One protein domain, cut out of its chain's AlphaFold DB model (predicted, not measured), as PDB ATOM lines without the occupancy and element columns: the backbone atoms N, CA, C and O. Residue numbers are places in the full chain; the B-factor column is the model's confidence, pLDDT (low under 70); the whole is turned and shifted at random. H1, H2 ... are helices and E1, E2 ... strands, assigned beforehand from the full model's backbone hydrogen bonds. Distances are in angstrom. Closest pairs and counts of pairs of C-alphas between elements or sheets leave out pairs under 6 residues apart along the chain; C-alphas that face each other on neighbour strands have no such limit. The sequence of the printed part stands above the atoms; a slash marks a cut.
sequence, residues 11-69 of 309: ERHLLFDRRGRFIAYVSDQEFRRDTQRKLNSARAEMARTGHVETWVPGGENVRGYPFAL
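What this domain is: This is residues 11 to 69 of the 309 residues of an uncharacterized protein of Hydrocarboniclastica marina (UniProt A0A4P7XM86). A small antiparallel sheet, order E2 - E1 - E3, has the long helix H1 packed slantwise over one face, making two layers, the other face bare. A long loop, residues 49 to 66, leads back from H1 to E3. The 59 printed residues, with E1, E2, H1 and E3 in chain order, are mixed in class and compact, radius of gyration of the C-alphas 10.5 A, spanning 29 by 20 by 18 A.

Where its parts are: E1, residues 12 to 16, begins at C-alpha 12 (1.541, 18.675, 76.631). E2 is residues 22 to 27, 14.9 A; E3, residues 67 to 69; H1, residues 32 to 48, 24.4 A, ending at C-alpha 48 (-11.031, 3.107, 86.211).

How they stand to each other: Hairpin E1 and E2 has N 13 and O 26 at 2.8 A; E1 and E3 have N 16 and O 67 at 2.9 A. H1, height 9.6 A over the sheet, lies over E2 and E1, at 34 degrees to E1 on the local plane; its closest C-alphas with E2 are Leu 39 and Val 26, 6.6 A. Every O i to N i+4 pair in H1 is within hydrogen-bond range. E2, H1, E3 form a split strand-helix-strand unit, two same-way strands with E1 between, its crossover right-handed.

The domain as a whole: The C-alphas of Arg 19 and Glu 30 are farthest apart, 30.4 A. The printed part has no cut; the H1 to E3 link is long. No printed residue is under pLDDT 70.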
ATOM      1  N   GLU A  11       4.740  21.228  75.166       90.44
ATOM      2  CA  GLU A  11       4.753  19.794  74.826       90.44
ATOM      3  C   GLU A  11       3.815  18.959  75.721       90.44
ATOM      4  O   GLU A  11       4.205  17.958  76.337       90.44
ATOM      5  N   ARG A  12       2.562  19.399  75.870       92.94
ATOM      6  CA  ARG A  12       1.541  18.675  76.631       92.94
ATOM      7  C   ARG A  12       0.125  18.979  76.175       92.94
ATOM      8  O   ARG A  12      -0.170  20.011  75.586       92.94
ATOM      9  N   HIS A  13      -0.772  18.091  76.577       92.38
ATOM     10  CA  HIS A  13      -2.212  18.243  76.502       92.38
ATOM     11  C   HIS A  13      -2.806  18.392  77.902       92.38
ATOM     12  O   HIS A  13      -2.430  17.663  78.819       92.38
ATOM     13  N   LEU A  14      -3.768  19.295  78.061       92.81
ATOM     14  CA  LEU A  14      -4.542  19.503  79.284       92.81
ATOM     15  C   LEU A  14      -5.874  18.760  79.197       92.81
ATOM     16  O   LEU A  14      -6.546  18.847  78.171       92.81
ATOM     17  N   LEU A  15      -6.262  18.046  80.255       92.50
ATOM     18  CA  LEU A  15      -7.485  17.250  80.306       92.50
ATOM     19  C   LEU A  15      -8.551  17.912  81.181       92.50
ATOM     20  O   LEU A  15      -8.281  18.249  82.336       92.50
ATOM     21  N   PHE A  16      -9.765  18.035  80.641       88.56
ATOM     22  CA  PHE A  16     -10.903  18.692  81.285       88.56
ATOM     23  C   PHE A  16     -12.157  17.809  81.323       88.56
ATOM     24  O   PHE A  16     -12.426  17.052  80.382       88.56
ATOM     25  N   ASP A  17     -12.942  17.925  82.399       85.00
ATOM     26  CA  ASP A  17     -14.247  17.260  82.509       85.00
ATOM     27  C   ASP A  17     -15.351  18.018  81.747       85.00
ATOM     28  O   ASP A  17     -15.126  19.060  81.127       85.00
ATOM     29  N   ARG A  18     -16.582  17.495  81.800       75.25
ATOM     30  CA  ARG A  18     -17.759  18.103  81.149       75.25
ATOM     31  C   ARG A  18     -18.115  19.491  81.687       75.25
ATOM     32  O   ARG A  18     -18.898  20.187  81.052       75.25
ATOM     33  N   ARG A  19     -17.584  19.880  82.847       76.00
ATOM     34  CA  ARG A  19     -17.786  21.195  83.465       76.00
ATOM     35  C   ARG A  19     -16.595  22.127  83.230       76.00
ATOM     36  O   ARG A  19     -16.577  23.216  83.789       76.00
ATOM     37  N   GLY A  20     -15.612  21.713  82.426       72.75
ATOM     38  CA  GLY A  20     -14.408  22.494  82.162       72.75
ATOM     39  C   GLY A  20     -13.433  22.527  83.340       72.75
ATOM     40  O   GLY A  20     -12.556  23.386  83.376       72.75
ATOM     41  N   ARG A  21     -13.550  21.614  84.313       81.88
ATOM     42  CA  ARG A  21     -12.579  21.517  85.408       81.88
ATOM     43  C   ARG A  21     -11.325  20.815  84.909       81.88
ATOM     44  O   ARG A  21     -11.418  19.728  84.342       81.88
ATOM     45  N   PHE A  22     -10.161  21.414  85.152       88.62
ATOM     46  CA  PHE A  22      -8.874  20.770  84.903       88.62
ATOM     47  C   PHE A  22      -8.729  19.516  85.776       88.62
ATOM     48  O   PHE A  22      -8.985  19.568  86.980       88.62
ATOM     49  N   ILE A  23      -8.316  18.398  85.176       91.94
ATOM     50  CA  ILE A  23      -8.159  17.109  85.868       91.94
ATOM     51  C   ILE A  23      -6.712  16.619  85.818       91.94
ATOM     52  O   ILE A  23      -6.202  16.116  86.815       91.94
ATOM     53  N   ALA A  24      -6.052  16.733  84.663       92.50
ATOM     54  CA  ALA A  24      -4.714  16.185  84.452       92.50
ATOM     55  C   ALA A  24      -4.018  16.824  83.242       92.50
ATOM     56  O   ALA A  24      -4.645  17.520  82.447       92.50
ATOM     57  N   TYR A  25      -2.732  16.526  83.063       94.25
ATOM     58  CA  TYR A  25      -2.014  16.768  81.813       94.25
ATOM     59  C   TYR A  25      -1.372  15.479  81.293       94.25
ATOM     60  O   TYR A  25      -1.056  14.568  82.059       94.25
ATOM     61  N   VAL A  26      -1.146  15.412  79.983       95.19
ATOM     62  CA  VAL A  26      -0.416  14.333  79.310       95.19
ATOM     63  C   VAL A  26       0.631  14.961  78.406       95.19
ATOM     64  O   VAL A  26       0.277  15.692  77.490       95.19
ATOM     65  N   SER A  27       1.911  14.685  78.655       95.00
ATOM     66  CA  SER A  27       2.994  15.168  77.792       95.00
ATOM     67  C   SER A  27       2.934  14.538  76.410       95.00
ATOM     68  O   SER A  27       2.648  13.336  76.286       95.00
ATOM     69  N   ASP A  28       3.285  15.341  75.416       92.06
ATOM     70  CA  ASP A  28       3.382  14.925  74.026       92.06
ATOM     71  C   ASP A  28       4.426  13.816  73.878       92.06
ATOM     72  O   ASP A  28       5.312  13.619  74.714       92.06
ATOM     73  N   GLN A  29       4.247  12.998  72.855       94.69
ATOM     74  CA  GLN A  29       5.191  11.973  72.429       94.69
ATOM     75  C   GLN A  29       5.764  12.376  71.073       94.69
ATOM     76  O   GLN A  29       5.166  13.187  70.368       94.69
ATOM     77  N   GLU A  30       6.878  11.754  70.688       92.12
ATOM     78  CA  GLU A  30       7.563  12.012  69.416       92.12
ATOM     79  C   GLU A  30       6.608  11.960  68.210       92.12
ATOM     80  O   GLU A  30       6.658  12.813  67.325       92.12
ATOM     81  N   PHE A  31       5.666  11.010  68.211       91.31
ATOM     82  CA  PHE A  31       4.676  10.863  67.146       91.31
ATOM     83  C   PHE A  31       3.253  11.168  67.622       91.31
ATOM     84  O   PHE A  31       2.800  10.707  68.674       91.31
ATOM     85  N   ARG A  32       2.471  11.860  66.778       87.75
ATOM     86  CA  ARG A  32       1.048  12.182  67.041       87.75
ATOM     87  C   ARG A  32       0.219  10.951  67.414       87.75
ATOM     88  O   ARG A  32      -0.585  10.995  68.345       87.75
ATOM     89  N   ARG A  33       0.439   9.827  66.721       92.56
ATOM     90  CA  ARG A  33      -0.257   8.557  66.988       92.56
ATOM     91  C   ARG A  33       0.032   8.032  68.396       92.56
ATOM     92  O   ARG A  33      -0.825   7.387  69.000       92.56
ATOM     93  N   ASP A  34       1.225   8.284  68.914       95.31
ATOM     94  CA  ASP A  34       1.671   7.798  70.218       95.31
ATOM     95  C   ASP A  34       1.100   8.677  71.327       95.31
ATOM     96  O   ASP A  34       0.555   8.157  72.302       95.31
ATOM     97  N   THR A  35       1.078   9.994  71.104       94.25
ATOM     98  CA  THR A  35       0.350  10.957  71.940       94.25
ATOM     99  C   THR A  35      -1.126  10.576  72.058       94.25
ATOM    100  O   THR A  35      -1.650  10.480  73.167       94.25
ATOM    101  N   GLN A  36      -1.791  10.241  70.945       95.56
ATOM    102  CA  GLN A  36      -3.200   9.832  70.967       95.56
ATOM    103  C   GLN A  36      -3.438   8.527  71.745       95.56
ATOM    104  O   GLN A  36      -4.430   8.420  72.475       95.56
ATOM    105  N   ARG A  37      -2.539   7.537  71.633       96.56
ATOM    106  CA  ARG A  37      -2.624   6.307  72.442       96.56
ATOM    107  C   ARG A  37      -2.455   6.614  73.925       96.56
ATOM    108  O   ARG A  37      -3.269   6.164  74.723       96.56
ATOM    109  N   LYS A  38      -1.459   7.428  74.282       97.06
ATOM    110  CA  LYS A  38      -1.195   7.833  75.668       97.06
ATOM    111  C   LYS A  38      -2.370   8.596  76.279       97.06
ATOM    112  O   LYS A  38      -2.759   8.304  77.406       97.06
ATOM    113  N   LEU A  39      -2.986   9.501  75.517       96.94
ATOM    114  CA  LEU A  39      -4.217  10.188  75.913       96.94
ATOM    115  C   LEU A  39      -5.346   9.197  76.212       96.94
ATOM    116  O   LEU A  39      -5.996   9.305  77.245       96.94
ATOM    117  N   ASN A  40      -5.572   8.213  75.340       97.62
ATOM    118  CA  ASN A  40      -6.630   7.223  75.549       97.62
ATOM    119  C   ASN A  40      -6.349   6.313  76.752       97.62
ATOM    120  O   ASN A  40      -7.268   6.049  77.523       97.62
ATOM    121  N   SER A  41      -5.094   5.916  76.973       97.62
ATOM    122  CA  SER A  41      -4.701   5.184  78.183       97.62
ATOM    123  C   SER A  41      -4.954   6.004  79.451       97.62
ATOM    124  O   SER A  41      -5.519   5.485  80.408       97.62
ATOM    125  N   ALA A  42      -4.607   7.296  79.449       96.81
ATOM    126  CA  ALA A  42      -4.859   8.185  80.582       96.81
ATOM    127  C   ALA A  42      -6.363   8.356  80.861       96.81
ATOM    128  O   ALA A  42      -6.788   8.321  82.012       96.81
ATOM    129  N   ARG A  43      -7.189   8.489  79.817       97.12
ATOM    130  CA  ARG A  43      -8.655   8.565  79.942       97.12
ATOM    131  C   ARG A  43      -9.251   7.307  80.569       97.12
ATOM    132  O   ARG A  43     -10.030   7.414  81.514       97.12
ATOM    133  N   ALA A  44      -8.857   6.139  80.064       96.94
ATOM    134  CA  ALA A  44      -9.303   4.855  80.590       96.94
ATOM    135  C   ALA A  44      -8.922   4.693  82.067       96.94
ATOM    136  O   ALA A  44      -9.741   4.273  82.880       96.94
ATOM    137  N   GLU A  45      -7.701   5.092  82.423       96.69
ATOM    138  CA  GLU A  45      -7.204   5.036  83.795       96.69
ATOM    139  C   GLU A  45      -7.962   5.981  84.739       96.69
ATOM    140  O   GLU A  45      -8.329   5.594  85.850       96.69
ATOM    141  N   MET A  46      -8.271   7.204  84.299       95.25
ATOM    142  CA  MET A  46      -9.070   8.142  85.094       95.25
ATOM    143  C   MET A  46     -10.485   7.617  85.357       95.25
ATOM    144  O   MET A  46     -10.996   7.780  86.462       95.25
ATOM    145  N   ALA A  47     -11.107   6.959  84.376       94.75
ATOM    146  CA  ALA A  47     -12.407   6.326  84.584       94.75
ATOM    147  C   ALA A  47     -12.302   5.124  85.535       94.75
ATOM    148  O   ALA A  47     -13.090   4.996  86.468       94.75
ATOM    149  N   ARG A  48     -11.281   4.277  85.356       96.12
ATOM    150  CA  ARG A  48     -11.031   3.107  86.211       96.12
ATOM    151  C   ARG A  48     -10.797   3.486  87.677       96.12
ATOM    152  O   ARG A  48     -11.191   2.744  88.569       96.12
ATOM    153  N   THR A  49     -10.152   4.623  87.922       94.31
ATOM    154  CA  THR A  49      -9.845   5.133  89.270       94.31
ATOM    155  C   THR A  49     -10.928   6.050  89.843       94.31
ATOM    156  O   THR A  49     -10.748   6.581  90.936       94.31
ATOM    157  N   GLY A  50     -12.043   6.253  89.134       91.69
ATOM    158  CA  GLY A  50     -13.165   7.076  89.596       91.69
ATOM    159  C   GLY A  50     -12.914   8.589  89.577       91.69
ATOM    160  O   GLY A  50     -13.719   9.342  90.117       91.69
ATOM    161  N   HIS A  51     -11.831   9.060  88.946       89.06
ATOM    162  CA  HIS A  51     -11.585  10.497  88.755       89.06
ATOM    163  C   HIS A  51     -12.597  11.131  87.792       89.06
ATOM    164  O   HIS A  51     -12.860  12.332  87.871       89.06
ATOM    165  N   VAL A  52     -13.165  10.324  86.891       91.19
ATOM    166  CA  VAL A  52     -14.282  10.684  86.015       91.19
ATOM    167  C   VAL A  52     -15.275   9.532  85.934       91.19
ATOM    168  O   VAL A  52     -14.890   8.371  86.005       91.19
ATOM    169  N   GLU A  53     -16.556   9.849  85.751       90.19
ATOM    170  CA  GLU A  53     -17.626   8.840  85.686       90.19
ATOM    171  C   GLU A  53     -17.554   7.962  84.427       90.19
ATOM    172  O   GLU A  53     -17.986   6.813  84.433       90.19
ATOM    173  N   THR A  54     -17.034   8.502  83.322       92.75
ATOM    174  CA  THR A  54     -16.961   7.805  82.033       92.75
ATOM    175  C   THR A  54     -15.781   8.299  81.203       92.75
ATOM    176  O   THR A  54     -15.178   9.328  81.511       92.75
ATOM    177  N   TRP A  55     -15.456   7.580  80.131       95.69
ATOM    178  CA  TRP A  55     -14.458   7.992  79.155       95.69
ATOM    179  C   TRP A  55     -14.824   7.519  77.748       95.69
ATOM    180  O   TRP A  55     -15.543   6.537  77.571       95.69
ATOM    181  N   VAL A  56     -14.312   8.228  76.743       94.62
ATOM    182  CA  VAL A  56     -14.485   7.900  75.323       94.62
ATOM    183  C   VAL A  56     -13.121   7.995  74.639       94.62
ATOM    184  O   VAL A  56     -12.425   9.002  74.831       94.62
ATOM    185  N   PRO A  57     -12.703   6.990  73.849       95.38
ATOM    186  CA  PRO A  57     -11.454   7.073  73.105       95.38
ATOM    187  C   PRO A  57     -11.519   8.190  72.060       95.38
ATOM    188  O   PRO A  57     -12.509   8.346  71.352       95.38
ATOM    189  N   GLY A  58     -10.440   8.963  71.958       92.38
ATOM    190  CA  GLY A  58     -10.250   9.936  70.885       92.38
ATOM    191  C   GLY A  58      -9.474   9.353  69.703       92.38
ATOM    192  O   GLY A  58      -8.791   8.332  69.832       92.38
ATOM    193  N   GLY A  59      -9.548  10.042  68.570       89.19
ATOM    194  CA  GLY A  59      -8.838   9.724  67.333       89.19
ATOM    195  C   GLY A  59      -8.815  10.926  66.386       89.19
ATOM    196  O   GLY A  59      -9.315  11.989  66.734       89.19
ATOM    197  N   GLU A  60      -8.268  10.742  65.183       77.81
ATOM    198  CA  GLU A  60      -8.048  11.817  64.195       77.81
ATOM    199  C   GLU A  60      -9.297  12.665  63.914       77.81
ATOM    200  O   GLU A  60      -9.206  13.883  63.839       77.81
ATOM    201  N   ASN A  61     -10.472  12.032  63.865       74.75
ATOM    202  CA  ASN A  61     -11.763  12.697  63.664       74.75
ATOM    203  C   ASN A  61     -12.793  12.321  64.740       74.75
ATOM    204  O   ASN A  61     -13.998  12.426  64.528       74.75
ATOM    205  N   VAL A  62     -12.328  11.833  65.894       81.25
ATOM    206  CA  VAL A  62     -13.195  11.371  66.984       81.25
ATOM    207  C   VAL A  62     -12.828  12.122  68.252       81.25
ATOM    208  O   VAL A  62     -11.720  11.984  68.779       81.25
ATOM    209  N   ARG A  63     -13.770  12.915  68.766       82.94
ATOM    210  CA  ARG A  63     -13.588  13.648  70.020       82.94
ATOM    211  C   ARG A  63     -13.592  12.657  71.188       82.94
ATOM    212  O   ARG A  63     -14.588  11.985  71.430       82.94
ATOM    213  N   GLY A  64     -12.477  12.576  71.910       89.75
ATOM    214  CA  GLY A  64     -12.370  11.761  73.125       89.75
ATOM    215  C   GLY A  64     -12.803  12.512  74.388       89.75
ATOM    216  O   GLY A  64     -12.795  13.744  74.416       89.75
ATOM    217  N   TYR A  65     -13.116  11.763  75.447       91.44
ATOM    218  CA  TYR A  65     -13.480  12.286  76.769       91.44
ATOM    219  C   TYR A  65     -12.703  11.567  77.889       91.44
ATOM    220  O   TYR A  65     -12.612  10.339  77.827       91.44
ATOM    221  N   PRO A  66     -12.178  12.259  78.927       93.31
ATOM    222  CA  PRO A  66     -12.050  13.719  79.101       93.31
ATOM    223  C   PRO A  66     -11.453  14.488  77.915       93.31
ATOM    224  O   PRO A  66     -10.644  13.942  77.151       93.31
ATOM    225  N   PHE A  67     -11.897  15.737  77.727       89.50
ATOM    226  CA  PHE A  67     -11.471  16.582  76.606       89.50
ATOM    227  C   PHE A  67      -9.991  16.911  76.756       89.50
ATOM    228  O   PHE A  67      -9.569  17.240  77.855       89.50
ATOM    229  N   ALA A  68      -9.218  16.811  75.675       90.56
ATOM    230  CA  ALA A  68      -7.789  17.109  75.685       90.56
ATOM    231  C   ALA A  68      -7.508  18.337  74.813       90.56
ATOM    232  O   ALA A  68      -7.864  18.333  73.636       90.56
ATOM    233  N   LEU A  69      -6.869  19.356  75.385       87.25
ATOM    234  CA  LEU A  69      -6.449  20.574  74.693       87.25
ATOM    235  C   LEU A  69      -4.926  20.575  74.579       87.25
ATOM    236  O   LEU A  69      -4.246  20.582  75.602       87.25
TER     237      LEU A  69